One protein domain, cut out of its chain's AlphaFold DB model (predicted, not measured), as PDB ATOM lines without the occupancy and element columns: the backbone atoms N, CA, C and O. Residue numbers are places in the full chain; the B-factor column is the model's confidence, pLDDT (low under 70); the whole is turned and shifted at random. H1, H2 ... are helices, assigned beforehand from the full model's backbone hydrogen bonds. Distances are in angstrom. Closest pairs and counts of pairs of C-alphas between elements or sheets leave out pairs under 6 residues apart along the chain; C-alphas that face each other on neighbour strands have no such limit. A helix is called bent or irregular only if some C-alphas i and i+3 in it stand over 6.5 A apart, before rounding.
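What this domain is: This is residues 117 to 226 of the 227 residues of an uncharacterized protein of Plasmodium malariae (UniProt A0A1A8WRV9). Two long helices, H1 and H5, run side by side and opposite ways as a long, loosely joined pair, and three short helices, H2, H3 and H4, make a head across one end of it, joining the last residues of H1 to the first of H5. Within the head, H2 turns off about square to H1, H3 folds back on part of it as a short hairpin, and little H4 leads into H5; at the other end of the pair, residues 217 to 226, of which 217 to 225 belong to H5, stick out alone. The printed part has 110 residues with five named helices, in the order H1, H2, H3, H4, H5, and no named strand; the class is all helix. It is extended, with a radius of gyration of the C-alphas of 22.4 A, and the C-alphas span 73 by 32 by 18 A along their three main axes.

How they stand to each other: H1, residues 117 to 147, touches H5, residues 186 to 225. Their lines stand at a shallow tilt of 16 degrees and they run opposite ways. The closest C-alphas of the two are those of Pro 143 and Phe 187, 6.0 A apart, and the centres are 14.2 A apart. H2, residues 150 to 162, is about perpendicular to H1, at 83 degrees. The two are close but not clearly touching; their closest C-alphas, those of Ile 145 and Phe 151, are 7.4 A apart. H2 touches H3, residues 170 to 177, with residues 151 to 155 alone. The closest C-alphas there, those of Phe 151 and Gly 171, are 5.4 A apart. H2 and H3 are a helical hairpin, running opposite ways at a steep tilt of 39 degrees. H4, residues 180 to 184, touches no helix. It is close to H3 but not clearly touching, with the C-alphas of Tyr 175 and Ile 183 closest at 7.4 A. It is also close to H5 but not clearly touching, with the C-alphas of Ile 182 and Ile 189 closest at 7.9 A. H1 is apart from H3 and H4, H2 is apart from H4 and H5, and H3 is apart from H5. In H2, H3 and H4 every O i to N i+4 pair is within hydrogen-bond range; in H1 it is 23 of 27 and in H5 33 of 36.

Where its parts are: H1 begins at C-alpha 117 (231.878, 200.669, 227.782) and runs 45.2 A from first to last C-alpha. It is neither bent nor irregular, but only just: C-alphas 139 and 142 are 6.4 A apart. H2 measures 17.3 A, H3 11.0 A and H4 6.1 A from first to last C-alpha; H2 ends at C-alpha 162 (197.426, 186.030, 197.177). H5, the longest helix with 40 residues, runs 58.0 A to C-alpha 225 (238.795, 213.043, 242.476). It too is neither bent nor irregular, but only just, with C-alphas 204 and 207 6.4 A apart.

The domain as a whole: The two C-alphas farthest apart are those of Pro 165 and Tyr 226, at 73.2 A, while the first and last printed C-alphas, 117 and 226, are 20.6 A apart. Without the stretch that stands free, the body spans 59 by 32 by 19 A. The printed part has no cut and no long link: the links from H1 to H2, H3 to H4 and H4 to H5 are tight, and the seven residues from H2 to H3 are a short link. The mean pLDDT of the printed part is 73.3; 35 residues are under 70, among them residues 117 to 125, 143 to 149 and 218 to 223.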
ATOM      1  N   LEU A 117     232.751 201.013 226.650       60.00
ATOM      2  CA  LEU A 117     231.878 200.669 227.782       60.00
ATOM      3  C   LEU A 117     230.549 201.440 227.727       60.00
ATOM      4  O   LEU A 117     229.500 200.868 228.024       60.00
ATOM      5  N   LEU A 118     230.580 202.708 227.297       60.31
ATOM      6  CA  LEU A 118     229.381 203.529 227.114       60.31
ATOM      7  C   LEU A 118     228.488 202.972 225.993       60.31
ATOM      8  O   LEU A 118     227.289 202.806 226.195       60.31
ATOM      9  N   LYS A 119     229.080 202.597 224.847       58.22
ATOM     10  CA  LYS A 119     228.372 201.955 223.722       58.22
ATOM     11  C   LYS A 119     227.700 200.642 224.133       58.22
ATOM     12  O   LYS A 119     226.594 200.348 223.685       58.22
ATOM     13  N   LEU A 120     228.336 199.870 225.015       59.78
ATOM     14  CA  LEU A 120     227.771 198.618 225.516       59.78
ATOM     15  C   LEU A 120     226.541 198.845 226.411       59.78
ATOM     16  O   LEU A 120     225.613 198.040 226.377       59.78
ATOM     17  N   LYS A 121     226.512 199.949 227.175       56.69
ATOM     18  CA  LYS A 121     225.396 200.300 228.067       56.69
ATOM     19  C   LYS A 121     224.102 200.519 227.276       56.69
ATOM     20  O   LYS A 121     223.085 199.938 227.626       56.69
ATOM     21  N   TYR A 122     224.162 201.259 226.165       56.22
ATOM     22  CA  TYR A 122     223.001 201.496 225.293       56.22
ATOM     23  C   TYR A 122     222.566 200.245 224.516       56.22
ATOM     24  O   TYR A 122     221.375 200.032 224.311       56.22
ATOM     25  N   LYS A 123     223.510 199.368 224.142       59.72
ATOM     26  CA  LYS A 123     223.199 198.117 223.431       59.72
ATOM     27  C   LYS A 123     222.551 197.054 224.336       59.72
ATOM     28  O   LYS A 123     221.768 196.246 223.851       59.72
ATOM     29  N   GLY A 124     222.842 197.068 225.641       65.62
ATOM     30  CA  GLY A 124     222.267 196.130 226.614       65.62
ATOM     31  C   GLY A 124     220.763 196.315 226.841       65.62
ATOM     32  O   GLY A 124     220.035 195.329 226.876       65.62
ATOM     33  N   TYR A 125     220.278 197.559 226.923       67.25
ATOM     34  CA  TYR A 125     218.844 197.831 227.104       67.25
ATOM     35  C   TYR A 125     218.009 197.412 225.888       67.25
ATOM     36  O   TYR A 125     216.930 196.851 226.055       67.25
ATOM     37  N   GLY A 126     218.535 197.599 224.671       73.81
ATOM     38  CA  GLY A 126     217.879 197.125 223.450       73.81
ATOM     39  C   GLY A 126     217.737 195.601 223.403       73.81
ATOM     40  O   GLY A 126     216.704 195.097 222.977       73.81
ATOM     41  N   LEU A 127     218.733 194.861 223.906       73.88
ATOM     42  CA  LEU A 127     218.655 193.399 224.000       73.88
ATOM     43  C   LEU A 127     217.586 192.937 224.993       73.88
ATOM     44  O   LEU A 127     216.858 192.000 224.691       73.88
ATOM     45  N   ILE A 128     217.460 193.602 226.146       75.81
ATOM     46  CA  ILE A 128     216.431 193.275 227.148       75.81
ATOM     47  C   ILE A 128     215.029 193.492 226.570       75.81
ATOM     48  O   ILE A 128     214.164 192.636 226.725       75.81
ATOM     49  N   ILE A 129     214.819 194.603 225.862       79.56
ATOM     50  CA  ILE A 129     213.544 194.905 225.202       79.56
ATOM     51  C   ILE A 129     213.239 193.875 224.107       79.56
ATOM     52  O   ILE A 129     212.133 193.349 224.058       79.56
ATOM     53  N   ALA A 130     214.218 193.531 223.265       82.00
ATOM     54  CA  ALA A 130     214.038 192.521 222.221       82.00
ATOM     55  C   ALA A 130     213.701 191.136 222.802       82.00
ATOM     56  O   ALA A 130     212.806 190.463 222.297       82.00
ATOM     57  N   LEU A 131     214.366 190.737 223.891       82.25
ATOM     58  CA  LEU A 131     214.045 189.511 224.624       82.25
ATOM     59  C   LEU A 131     212.625 189.562 225.182       82.25
ATOM     60  O   LEU A 131     211.877 188.612 225.001       82.25
ATOM     61  N   PHE A 132     212.221 190.672 225.800       81.75
ATOM     62  CA  PHE A 132     210.864 190.824 226.320       81.75
ATOM     63  C   PHE A 132     209.804 190.619 225.229       81.75
ATOM     64  O   PHE A 132     208.883 189.829 225.418       81.75
ATOM     65  N   PHE A 133     209.974 191.242 224.059       81.94
ATOM     66  CA  PHE A 133     209.079 191.026 222.918       81.94
ATOM     67  C   PHE A 133     209.112 189.587 222.397       81.94
ATOM     68  O   PHE A 133     208.064 189.040 222.065       81.94
ATOM     69  N   PHE A 134     210.286 188.953 222.362       82.69
ATOM     70  CA  PHE A 134     210.423 187.553 221.966       82.69
ATOM     71  C   PHE A 134     209.642 186.620 222.903       82.69
ATOM     72  O   PHE A 134     208.880 185.779 222.435       82.69
ATOM     73  N   PHE A 135     209.759 186.811 224.220       79.75
ATOM     74  CA  PHE A 135     208.996 186.044 225.210       79.75
ATOM     75  C   PHE A 135     207.502 186.322 225.153       79.75
ATOM     76  O   PHE A 135     206.713 185.412 225.381       79.75
ATOM     77  N   LEU A 136     207.099 187.546 224.830       81.00
ATOM     78  CA  LEU A 136     205.690 187.886 224.668       81.00
ATOM     79  C   LEU A 136     205.104 187.179 223.434       81.00
ATOM     80  O   LEU A 136     204.036 186.575 223.522       81.00
ATOM     81  N   LEU A 137     205.842 187.147 222.316       79.69
ATOM     82  CA  LEU A 137     205.446 186.404 221.115       79.69
ATOM     83  C   LEU A 137     205.397 184.889 221.348       79.69
ATOM     84  O   LEU A 137     204.420 184.247 220.982       79.69
ATOM     85  N   PHE A 138     206.431 184.301 221.948       75.75
ATOM     86  CA  PHE A 138     206.498 182.846 222.129       75.75
ATOM     87  C   PHE A 138     205.646 182.356 223.304       75.75
ATOM     88  O   PHE A 138     205.015 181.310 223.209       75.75
ATOM     89  N   GLY A 139     205.582 183.112 224.398       72.12
ATOM     90  CA  GLY A 139     204.831 182.743 225.596       72.12
ATOM     91  C   GLY A 139     203.323 182.960 225.474       72.12
ATOM     92  O   GLY A 139     202.565 182.175 226.030       72.12
ATOM     93  N   ILE A 140     202.879 183.994 224.747       71.81
ATOM     94  CA  ILE A 140     201.447 184.321 224.585       71.81
ATOM     95  C   ILE A 140     200.966 184.046 223.154       71.81
ATOM     96  O   ILE A 140     199.849 183.566 222.954       71.81
ATOM     97  N   GLY A 141     201.801 184.315 222.149       71.69
ATOM     98  CA  GLY A 141     201.440 184.151 220.737       71.69
ATOM     99  C   GLY A 141     201.332 182.691 220.290       71.69
ATOM    100  O   GLY A 141     200.380 182.336 219.607       71.69
ATOM    101  N   LEU A 142     202.235 181.801 220.704       71.50
ATOM    102  CA  LEU A 142     202.116 180.377 220.350       71.50
ATOM    103  C   LEU A 142     200.867 179.674 220.913       71.50
ATOM    104  O   LEU A 142     200.195 178.996 220.134       71.50
ATOM    105  N   PRO A 143     200.487 179.828 222.200       67.69
ATOM    106  CA  PRO A 143     199.283 179.169 222.711       67.69
ATOM    107  C   PRO A 143     198.006 179.707 222.058       67.69
ATOM    108  O   PRO A 143     197.073 178.944 221.812       67.69
ATOM    109  N   THR A 144     197.968 180.995 221.697       64.25
ATOM    110  CA  THR A 144     196.848 181.552 220.919       64.25
ATOM    111  C   THR A 144     196.805 180.999 219.495       64.25
ATOM    112  O   THR A 144     195.721 180.693 219.006       64.25
ATOM    113  N   ILE A 145     197.950 180.783 218.843       67.75
ATOM    114  CA  ILE A 145     198.030 180.175 217.503       67.75
ATOM    115  C   ILE A 145     197.524 178.723 217.511       67.75
ATOM    116  O   ILE A 145     196.759 178.339 216.623       67.75
ATOM    117  N   GLN A 146     197.913 177.934 218.517       66.31
ATOM    118  CA  GLN A 146     197.518 176.527 218.632       66.31
ATOM    119  C   GLN A 146     196.020 176.378 218.939       66.31
ATOM    120  O   GLN A 146     195.339 175.582 218.301       66.31
ATOM    121  N   TYR A 147     195.487 177.181 219.866       61.50
ATOM    122  CA  TYR A 147     194.086 177.078 220.289       61.50
ATOM    123  C   TYR A 147     193.084 177.595 219.241       61.50
ATOM    124  O   TYR A 147     191.948 177.137 219.187       61.50
ATOM    125  N   THR A 148     193.482 178.542 218.386       64.62
ATOM    126  CA  THR A 148     192.556 179.208 217.446       64.62
ATOM    127  C   THR A 148     192.502 178.578 216.054       64.62
ATOM    128  O   THR A 148     191.793 179.082 215.183       64.62
ATOM    129  N   GLY A 149     193.250 177.495 215.803       69.44
ATOM    130  CA  GLY A 149     193.360 176.922 214.457       69.44
ATOM    131  C   GLY A 149     193.989 177.902 213.459       69.44
ATOM    132  O   GLY A 149     193.684 177.870 212.268       69.44
ATOM    133  N   PHE A 150     194.863 178.789 213.944       71.06
ATOM    134  CA  PHE A 150     195.409 179.932 213.210       71.06
ATOM    135  C   PHE A 150     196.054 179.542 211.873       71.06
ATOM    136  O   PHE A 150     195.916 180.264 210.891       71.06
ATOM    137  N   PHE A 151     196.686 178.366 211.795       71.38
ATOM    138  CA  PHE A 151     197.250 177.825 210.553       71.38
ATOM    139  C   PHE A 151     196.204 177.640 209.443       71.38
ATOM    140  O   PHE A 151     196.480 177.948 208.285       71.38
ATOM    141  N   LYS A 152     194.985 177.214 209.794       72.56
ATOM    142  CA  LYS A 152     193.868 177.069 208.850       72.56
ATOM    143  C   LYS A 152     193.350 178.436 208.397       72.56
ATOM    144  O   LYS A 152     193.081 178.640 207.216       72.56
ATOM    145  N   THR A 153     193.271 179.388 209.325       75.00
ATOM    146  CA  THR A 153     192.880 180.777 209.043       75.00
ATOM    147  C   THR A 153     193.889 181.473 208.125       75.00
ATOM    148  O   THR A 153     193.490 182.144 207.178       75.00
ATOM    149  N   ILE A 154     195.191 181.260 208.345       76.31
ATOM    150  CA  ILE A 154     196.263 181.745 207.469       76.31
ATOM    151  C   ILE A 154     196.153 181.105 206.088       76.31
ATOM    152  O   ILE A 154     196.138 181.830 205.101       76.31
ATOM    153  N   GLY A 155     196.049 179.775 205.994       76.44
ATOM    154  CA  GLY A 155     195.939 179.094 204.699       76.44
ATOM    155  C   GLY A 155     194.787 179.650 203.856       76.44
ATOM    156  O   GLY A 155     194.956 179.939 202.671       76.44
ATOM    157  N   LYS A 156     193.645 179.920 204.500       78.31
ATOM    158  CA  LYS A 156     192.490 180.563 203.863       78.31
ATOM    159  C   LYS A 156     192.772 182.011 203.441       78.31
ATOM    160  O   LYS A 156     192.533 182.359 202.289       78.31
ATOM    161  N   PHE A 157     193.342 182.831 204.328       80.94
ATOM    162  CA  PHE A 157     193.703 184.222 204.026       80.94
ATOM    163  C   PHE A 157     194.683 184.333 202.852       80.94
ATOM    164  O   PHE A 157     194.535 185.202 201.996       80.94
ATOM    165  N   TRP A 158     195.679 183.449 202.787       80.75
ATOM    166  CA  TRP A 158     196.685 183.443 201.725       80.75
ATOM    167  C   TRP A 158     196.098 183.028 200.380       80.75
ATOM    168  O   TRP A 158     196.461 183.611 199.359       80.75
ATOM    169  N   LYS A 159     195.153 182.084 200.358       80.31
ATOM    170  CA  LYS A 159     194.404 181.789 199.134       80.31
ATOM    171  C   LYS A 159     193.559 182.984 198.700       80.31
ATOM    172  O   LYS A 159     193.643 183.372 197.545       80.31
ATOM    173  N   GLU A 160     192.783 183.571 199.607       83.31
ATOM    174  CA  GLU A 160     191.864 184.672 199.278       83.31
ATOM    175  C   GLU A 160     192.598 185.959 198.872       83.31
ATOM    176  O   GLU A 160     192.125 186.687 198.004       83.31
ATOM    177  N   THR A 161     193.764 186.230 199.463       84.06
ATOM    178  CA  THR A 161     194.517 187.475 199.235       84.06
ATOM    179  C   THR A 161     195.562 187.348 198.129       84.06
ATOM    180  O   THR A 161     195.767 188.287 197.365       84.06
ATOM    181  N   LEU A 162     196.264 186.213 198.057       81.50
ATOM    182  CA  LEU A 162     197.426 186.030 197.177       81.50
ATOM    183  C   LEU A 162     197.190 184.987 196.076       81.50
ATOM    184  O   LEU A 162     198.064 184.802 195.233       81.50
ATOM    185  N   ASN A 163     196.029 184.318 196.055       81.00
ATOM    186  CA  ASN A 163     195.647 183.324 195.048       81.00
ATOM    187  C   ASN A 163     196.667 182.180 194.865       81.00
ATOM    188  O   ASN A 163     196.749 181.583 193.792       81.00
ATOM    189  N   PHE A 164     197.440 181.848 195.905       75.94
ATOM    190  CA  PHE A 164     198.401 180.745 195.848       75.94
ATOM    191  C   PHE A 164     197.677 179.387 195.816       75.94
ATOM    192  O   PHE A 164     197.013 179.025 196.795       75.94
ATOM    193  N   PRO A 165     197.803 178.597 194.733       69.75
ATOM    194  CA  PRO A 165     197.194 177.275 194.668       69.75
ATOM    195  C   PRO A 165     197.908 176.307 195.626       69.75
ATOM    196  O   PRO A 165     199.134 176.266 195.683       69.75
ATOM    197  N   GLY A 166     197.136 175.521 196.385       70.25
ATOM    198  CA  GLY A 166     197.653 174.472 197.280       70.25
ATOM    199  C   GLY A 166     198.075 174.924 198.686       70.25
ATOM    200  O   GLY A 166     198.478 174.088 199.489       70.25
ATOM    201  N   ILE A 167     197.954 176.214 199.023       75.38
ATOM    202  CA  ILE A 167     198.344 176.739 200.347       75.38
ATOM    203  C   ILE A 167     197.333 176.386 201.460       75.38
ATOM    204  O   ILE A 167     197.686 176.376 202.637       75.38
ATOM    205  N   GLU A 168     196.080 176.063 201.110       68.81
ATOM    206  CA  GLU A 168     195.017 175.749 202.084       68.81
ATOM    207  C   GLU A 168     195.329 174.518 202.936       68.81
ATOM    208  O   GLU A 168     195.025 174.507 204.126       68.81
ATOM    209  N   SER A 169     195.964 173.508 202.340       68.62
ATOM    210  CA  SER A 169     196.325 172.250 202.999       68.62
ATOM    211  C   SER A 169     197.717 172.286 203.630       68.62
ATOM    212  O   SER A 169     198.203 171.265 204.111       68.62
ATOM    213  N   TRP A 170     198.401 173.436 203.624       73.50
ATOM    214  CA  TRP A 170     199.737 173.541 204.218       73.50
ATOM    215  C   TRP A 170     199.710 173.275 205.726       73.50
ATOM    216  O   TRP A 170     200.606 172.614 206.248       73.50
ATOM    217  N   GLY A 171     198.646 173.716 206.408       70.62
ATOM    218  CA  GLY A 171     198.409 173.372 207.808       70.62
ATOM    219  C   GLY A 171     198.361 171.858 208.008       70.62
ATOM    220  O   GLY A 171     199.104 171.333 208.829       70.62
ATOM    221  N   ASP A 172     197.571 171.150 207.200       72.94
ATOM    222  CA  ASP A 172     197.422 169.689 207.272       72.94
ATOM    223  C   ASP A 172     198.743 168.956 206.979       72.94
ATOM    224  O   ASP A 172     199.058 167.951 207.613       72.94
ATOM    225  N   GLY A 173     199.572 169.498 206.080       72.75
ATOM    226  CA  GLY A 173     200.926 168.999 205.831       72.75
ATOM    227  C   GLY A 173     201.819 169.038 207.076       72.75
ATOM    228  O   GLY A 173     202.584 168.107 207.311       72.75
ATOM    229  N   ILE A 174     201.686 170.071 207.913       71.44
ATOM    230  CA  ILE A 174     202.406 170.171 209.190       71.44
ATOM    231  C   ILE A 174     201.851 169.167 210.208       71.44
ATOM    232  O   ILE A 174     202.635 168.510 210.892       71.44
ATOM    233  N   TYR A 175     200.523 169.010 210.276       68.25
ATOM    234  CA  TYR A 175     199.877 168.036 211.167       68.25
ATOM    235  C   TYR A 175     200.250 166.585 210.829       68.25
ATOM    236  O   TYR A 175     200.362 165.769 211.733       68.25
ATOM    237  N   ASN A 176     200.497 166.267 209.556       71.12
ATOM    238  CA  ASN A 176     200.892 164.920 209.129       71.12
ATOM    239  C   ASN A 176     202.375 164.598 209.383       71.12
ATOM    240  O   ASN A 176     202.743 163.429 209.469       71.12
ATOM    241  N   ILE A 177     203.240 165.615 209.465       75.25
ATOM    242  CA  ILE A 177     204.686 165.444 209.698       75.25
ATOM    243  C   ILE A 177     204.999 165.365 211.195       75.25
ATOM    244  O   ILE A 177     205.928 164.668 211.605       75.25
ATOM    245  N   LEU A 178     204.248 166.095 212.019       72.00
ATOM    246  CA  LEU A 178     204.434 166.112 213.464       72.00
ATOM    247  C   LEU A 178     203.556 165.038 214.112       72.00
ATOM    248  O   LEU A 178     202.364 164.960 213.850       72.00
ATOM    249  N   SER A 179     204.125 164.224 215.001       71.44
ATOM    250  CA  SER A 179     203.326 163.275 215.785       71.44
ATOM    251  C   SER A 179     202.294 164.019 216.638       71.44
ATOM    252  O   SER A 179     202.627 165.055 217.219       71.44
ATOM    253  N   GLU A 180     201.097 163.456 216.792       70.88
ATOM    254  CA  GLU A 180     199.989 164.028 217.574       70.88
ATOM    255  C   GLU A 180     200.411 164.458 218.993       70.88
ATOM    256  O   GLU A 180     200.010 165.509 219.489       70.88
ATOM    257  N   GLU A 181     201.327 163.711 219.610       68.69
ATOM    258  CA  GLU A 181     201.903 164.023 220.920       68.69
ATOM    259  C   GLU A 181     202.756 165.306 220.921       68.69
ATOM    260  O   GLU A 181     202.652 166.124 221.837       68.69
ATOM    261  N   ILE A 182     203.554 165.533 219.872       70.88
ATOM    262  CA  ILE A 182     204.328 166.772 219.687       70.88
ATOM    263  C   ILE A 182     203.390 167.938 219.431       70.88
ATOM    264  O   ILE A 182     203.652 169.024 219.923       70.88
ATOM    265  N   ILE A 183     202.308 167.738 218.683       71.38
ATOM    266  CA  ILE A 183     201.347 168.800 218.386       71.38
ATOM    267  C   ILE A 183     200.641 169.220 219.669       71.38
ATOM    268  O   ILE A 183     200.664 170.401 220.009       71.38
ATOM    269  N   ASN A 184     200.119 168.259 220.432       74.69
ATOM    270  CA  ASN A 184     199.434 168.510 221.697       74.69
ATOM    271  C   ASN A 184     200.362 169.162 222.730       74.69
ATOM    272  O   ASN A 184     199.965 170.113 223.400       74.69
ATOM    273  N   ASN A 185     201.627 168.734 222.785       77.31
ATOM    274  CA  ASN A 185     202.623 169.279 223.708       77.31
ATOM    275  C   ASN A 185     203.490 170.400 223.107       77.31
ATOM    276  O   ASN A 185     204.416 170.866 223.772       77.31
ATOM    277  N   SER A 186     203.215 170.867 221.885       75.44
ATOM    278  CA  SER A 186     204.085 171.811 221.156       75.44
ATOM    279  C   SER A 186     204.275 173.120 221.918       75.44
ATOM    280  O   SER A 186     205.382 173.665 221.974       75.44
ATOM    281  N   PHE A 187     203.222 173.586 222.588       75.50
ATOM    282  CA  PHE A 187     203.290 174.719 223.498       75.50
ATOM    283  C   PHE A 187     204.236 174.467 224.679       75.50
ATOM    284  O   PHE A 187     205.146 175.259 224.912       75.50
ATOM    285  N   LEU A 188     204.072 173.356 225.402       79.75
ATOM    286  CA  LEU A 188     204.935 173.032 226.542       79.75
ATOM    287  C   LEU A 188     206.396 172.885 226.109       79.75
ATOM    288  O   LEU A 188     207.288 173.438 226.749       79.75
ATOM    289  N   ILE A 189     206.636 172.206 224.987       80.69
ATOM    290  CA  ILE A 189     207.973 172.000 224.425       80.69
ATOM    291  C   ILE A 189     208.609 173.347 224.052       80.69
ATOM    292  O   ILE A 189     209.729 173.645 224.472       80.69
ATOM    293  N   SER A 190     207.893 174.197 223.312       79.00
ATOM    294  CA  SER A 190     208.395 175.517 222.906       79.00
ATOM    295  C   SER A 190     208.615 176.462 224.091       79.00
ATOM    296  O   SER A 190     209.591 177.217 224.103       79.00
ATOM    297  N   TYR A 191     207.774 176.384 225.123       82.19
ATOM    298  CA  TYR A 191     207.920 177.161 226.348       82.19
ATOM    299  C   TYR A 191     209.162 176.745 227.146       82.19
ATOM    300  O   TYR A 191     209.962 177.600 227.534       82.19
ATOM    301  N   VAL A 192     209.386 175.439 227.322       85.19
ATOM    302  CA  VAL A 192     210.580 174.906 227.996       85.19
ATOM    303  C   VAL A 192     211.853 175.311 227.252       85.19
ATOM    304  O   VAL A 192     212.785 175.824 227.871       85.19
ATOM    305  N   ILE A 193     211.881 175.170 225.922       85.12
ATOM    306  CA  ILE A 193     213.018 175.603 225.093       85.12
ATOM    307  C   ILE A 193     213.274 177.105 225.264       85.12
ATOM    308  O   ILE A 193     214.419 177.532 225.425       85.12
ATOM    309  N   SER A 194     212.208 177.907 225.285       83.12
ATOM    310  CA  SER A 194     212.311 179.353 225.480       83.12
ATOM    311  C   SER A 194     212.915 179.688 226.846       83.12
ATOM    312  O   SER A 194     213.841 180.491 226.917       83.12
ATOM    313  N   ILE A 195     212.477 179.035 227.928       85.44
ATOM    314  CA  ILE A 195     213.059 179.230 229.268       85.44
ATOM    315  C   ILE A 195     214.548 178.870 229.285       85.44
ATOM    316  O   ILE A 195     215.356 179.631 229.820       85.44
ATOM    317  N   VAL A 196     214.937 177.744 228.685       88.62
ATOM    318  CA  VAL A 196     216.346 177.323 228.633       88.62
ATOM    319  C   VAL A 196     217.204 178.369 227.911       88.62
ATOM    320  O   VAL A 196     218.269 178.751 228.405       88.62
ATOM    321  N   LEU A 197     216.719 178.901 226.785       85.50
ATOM    322  CA  LEU A 197     217.389 179.982 226.059       85.50
ATOM    323  C   LEU A 197     217.472 181.273 226.883       85.50
ATOM    324  O   LEU A 197     218.521 181.921 226.879       85.50
ATOM    325  N   LEU A 198     216.419 181.633 227.631       83.44
ATOM    326  CA  LEU A 198     216.446 182.779 228.548       83.44
ATOM    327  C   LEU A 198     217.593 182.637 229.546       83.44
ATOM    328  O   LEU A 198     218.388 183.559 229.722       83.44
ATOM    329  N   VAL A 199     217.673 181.477 230.199       87.31
ATOM    330  CA  VAL A 199     218.673 181.206 231.230       87.31
ATOM    331  C   VAL A 199     220.072 181.302 230.633       87.31
ATOM    332  O   VAL A 199     220.916 181.998 231.195       87.31
ATOM    333  N   ALA A 200     220.310 180.703 229.463       86.56
ATOM    334  CA  ALA A 200     221.595 180.807 228.771       86.56
ATOM    335  C   ALA A 200     221.980 182.271 228.487       86.56
ATOM    336  O   ALA A 200     223.109 182.695 228.751       86.56
ATOM    337  N   VAL A 201     221.030 183.077 228.012       84.00
ATOM    338  CA  VAL A 201     221.246 184.501 227.734       84.00
ATOM    339  C   VAL A 201     221.532 185.290 229.014       84.00
ATOM    340  O   VAL A 201     222.455 186.106 229.027       84.00
ATOM    341  N   ILE A 202     220.805 185.032 230.104       83.31
ATOM    342  CA  ILE A 202     221.042 185.656 231.413       83.31
ATOM    343  C   ILE A 202     222.440 185.292 231.924       83.31
ATOM    344  O   ILE A 202     223.194 186.186 232.303       83.31
ATOM    345  N   VAL A 203     222.830 184.017 231.865       85.75
ATOM    346  CA  VAL A 203     224.159 183.544 232.290       85.75
ATOM    347  C   VAL A 203     225.280 184.229 231.503       85.75
ATOM    348  O   VAL A 203     226.319 184.543 232.077       85.75
ATOM    349  N   ILE A 204     225.081 184.532 230.218       79.44
ATOM    350  CA  ILE A 204     226.076 185.243 229.397       79.44
ATOM    351  C   ILE A 204     226.066 186.757 229.667       79.44
ATOM    352  O   ILE A 204     227.121 187.400 229.733       79.44
ATOM    353  N   LEU A 205     224.884 187.364 229.797       75.88
ATOM    354  CA  LEU A 205     224.734 188.815 229.920       75.88
ATOM    355  C   LEU A 205     225.051 189.329 231.321       75.88
ATOM    356  O   LEU A 205     225.698 190.370 231.445       75.88
ATOM    357  N   VAL A 206     224.628 188.623 232.368       76.00
ATOM    358  CA  VAL A 206     224.772 189.065 233.761       76.00
ATOM    359  C   VAL A 206     226.244 189.313 234.118       76.00
ATOM    360  O   VAL A 206     226.563 190.452 234.470       76.00
ATOM    361  N   PRO A 207     227.191 188.373 233.928       75.69
ATOM    362  CA  PRO A 207     228.605 188.621 234.216       75.69
ATOM    363  C   PRO A 207     229.157 189.805 233.417       75.69
ATOM    364  O   PRO A 207     229.903 190.636 233.937       75.69
ATOM    365  N   LYS A 208     228.742 189.930 232.152       69.25
ATOM    366  CA  LYS A 208     229.178 191.008 231.260       69.25
ATOM    367  C   LYS A 208     228.696 192.378 231.744       69.25
ATOM    368  O   LYS A 208     229.454 193.345 231.663       69.25
ATOM    369  N   ILE A 209     227.481 192.464 232.283       70.56
ATOM    370  CA  ILE A 209     226.921 193.684 232.875       70.56
ATOM    371  C   ILE A 209     227.623 194.011 234.197       70.56
ATOM    372  O   ILE A 209     228.046 195.153 234.383       70.56
ATOM    373  N   PHE A 210     227.811 193.027 235.081       67.12
ATOM    374  CA  PHE A 210     228.449 193.225 236.386       67.12
ATOM    375  C   PHE A 210     229.902 193.703 236.258       67.12
ATOM    376  O   PHE A 210     230.261 194.737 236.827       67.12
ATOM    377  N   ILE A 211     230.713 193.040 235.425       71.75
ATOM    378  CA  ILE A 211     232.108 193.434 235.167       71.75
ATOM    379  C   ILE A 211     232.177 194.847 234.576       71.75
ATOM    380  O   ILE A 211     233.070 195.636 234.899       71.75
ATOM    381  N   ASN A 212     231.242 195.182 233.685       66.31
ATOM    382  CA  ASN A 212     231.213 196.491 233.049       66.31
ATOM    383  C   ASN A 212     230.798 197.600 234.033       66.31
ATOM    384  O   ASN A 212     231.391 198.680 234.037       66.31
ATOM    385  N   ASN A 213     229.833 197.324 234.914       68.81
ATOM    386  CA  ASN A 213     229.363 198.270 235.923       68.81
ATOM    387  C   ASN A 213     230.437 198.567 236.983       68.81
ATOM    388  O   ASN A 213     230.663 199.727 237.333       68.81
ATOM    389  N   GLU A 214     231.175 197.550 237.436       72.38
ATOM    390  CA  GLU A 214     232.281 197.733 238.383       72.38
ATOM    391  C   GLU A 214     233.414 198.580 237.777       72.38
ATOM    392  O   GLU A 214     233.913 199.530 238.394       72.38
ATOM    393  N   LYS A 215     233.779 198.298 236.519       62.81
ATOM    394  CA  LYS A 215     234.769 199.087 235.769       62.81
ATOM    395  C   LYS A 215     234.307 200.531 235.567       62.81
ATOM    396  O   LYS A 215     235.118 201.447 235.712       62.81
ATOM    397  N   TYR A 216     233.023 200.751 235.285       62.75
ATOM    398  CA  TYR A 216     232.447 202.088 235.152       62.75
ATOM    399  C   TYR A 216     232.478 202.862 236.478       62.75
ATOM    400  O   TYR A 216     232.943 204.003 236.503       62.75
ATOM    401  N   LYS A 217     232.082 202.238 237.596       70.50
ATOM    402  CA  LYS A 217     232.111 202.860 238.932       70.50
ATOM    403  C   LYS A 217     233.531 203.299 239.320       70.50
ATOM    404  O   LYS A 217     233.727 204.432 239.752       70.50
ATOM    405  N   LYS A 218     234.544 202.466 239.045       69.75
ATOM    406  CA  LYS A 218     235.977 202.786 239.246       69.75
ATOM    407  C   LYS A 218     236.500 203.923 238.354       69.75
ATOM    408  O   LYS A 218     237.504 204.559 238.688       69.75
ATOM    409  N   LEU A 219     235.903 204.148 237.184       67.62
ATOM    410  CA  LEU A 219     236.257 205.268 236.304       67.62
ATOM    411  C   LEU A 219     235.563 206.563 236.739       67.62
ATOM    412  O   LEU A 219     236.212 207.606 236.738       67.62
ATOM    413  N   LYS A 220     234.294 206.485 237.155       69.12
ATOM    414  CA  LYS A 220     233.527 207.631 237.658       69.12
ATOM    415  C   LYS A 220     234.176 208.247 238.903       69.12
ATOM    416  O   LYS A 220     234.487 209.431 238.881       69.12
ATOM    417  N   LEU A 221     234.499 207.424 239.905       67.06
ATOM    418  CA  LEU A 221     235.114 207.877 241.163       67.06
ATOM    419  C   LEU A 221     236.460 208.587 240.958       67.06
ATOM    420  O   LEU A 221     236.771 209.544 241.651       67.06
ATOM    421  N   ARG A 222     237.265 208.157 239.979       65.56
ATOM    422  CA  ARG A 222     238.531 208.841 239.668       65.56
ATOM    423  C   ARG A 222     238.327 210.170 238.959       65.56
ATOM    424  O   ARG A 222     239.155 211.050 239.117       65.56
ATOM    425  N   LYS A 223     237.262 210.330 238.175       68.75
ATOM    426  CA  LYS A 223     236.984 211.603 237.503       68.75
ATOM    427  C   LYS A 223     236.609 212.691 238.514       68.75
ATOM    428  O   LYS A 223     237.076 213.807 238.367       68.75
ATOM    429  N   GLU A 224     235.825 212.341 239.529       70.56
ATOM    430  CA  GLU A 224     235.418 213.247 240.617       70.56
ATOM    431  C   GLU A 224     236.579 213.611 241.558       70.56
ATOM    432  O   GLU A 224     236.525 214.632 242.223       70.56
ATOM    433  N   HIS A 225     237.643 212.803 241.601       53.59
ATOM    434  CA  HIS A 225     238.795 213.043 242.476       53.59
ATOM    435  C   HIS A 225     239.907 213.905 241.840       53.59
ATOM    436  O   HIS A 225     240.825 214.325 242.544       53.59
ATOM    437  N   TYR A 226     239.865 214.110 240.518       50.78
ATOM    438  CA  TYR A 226     240.864 214.861 239.737       50.78
ATOM    439  C   TYR A 226     240.267 216.059 238.973       50.78
ATOM    440  O   TYR A 226     240.975 216.660 238.164       50.78
TER     441      TYR A 226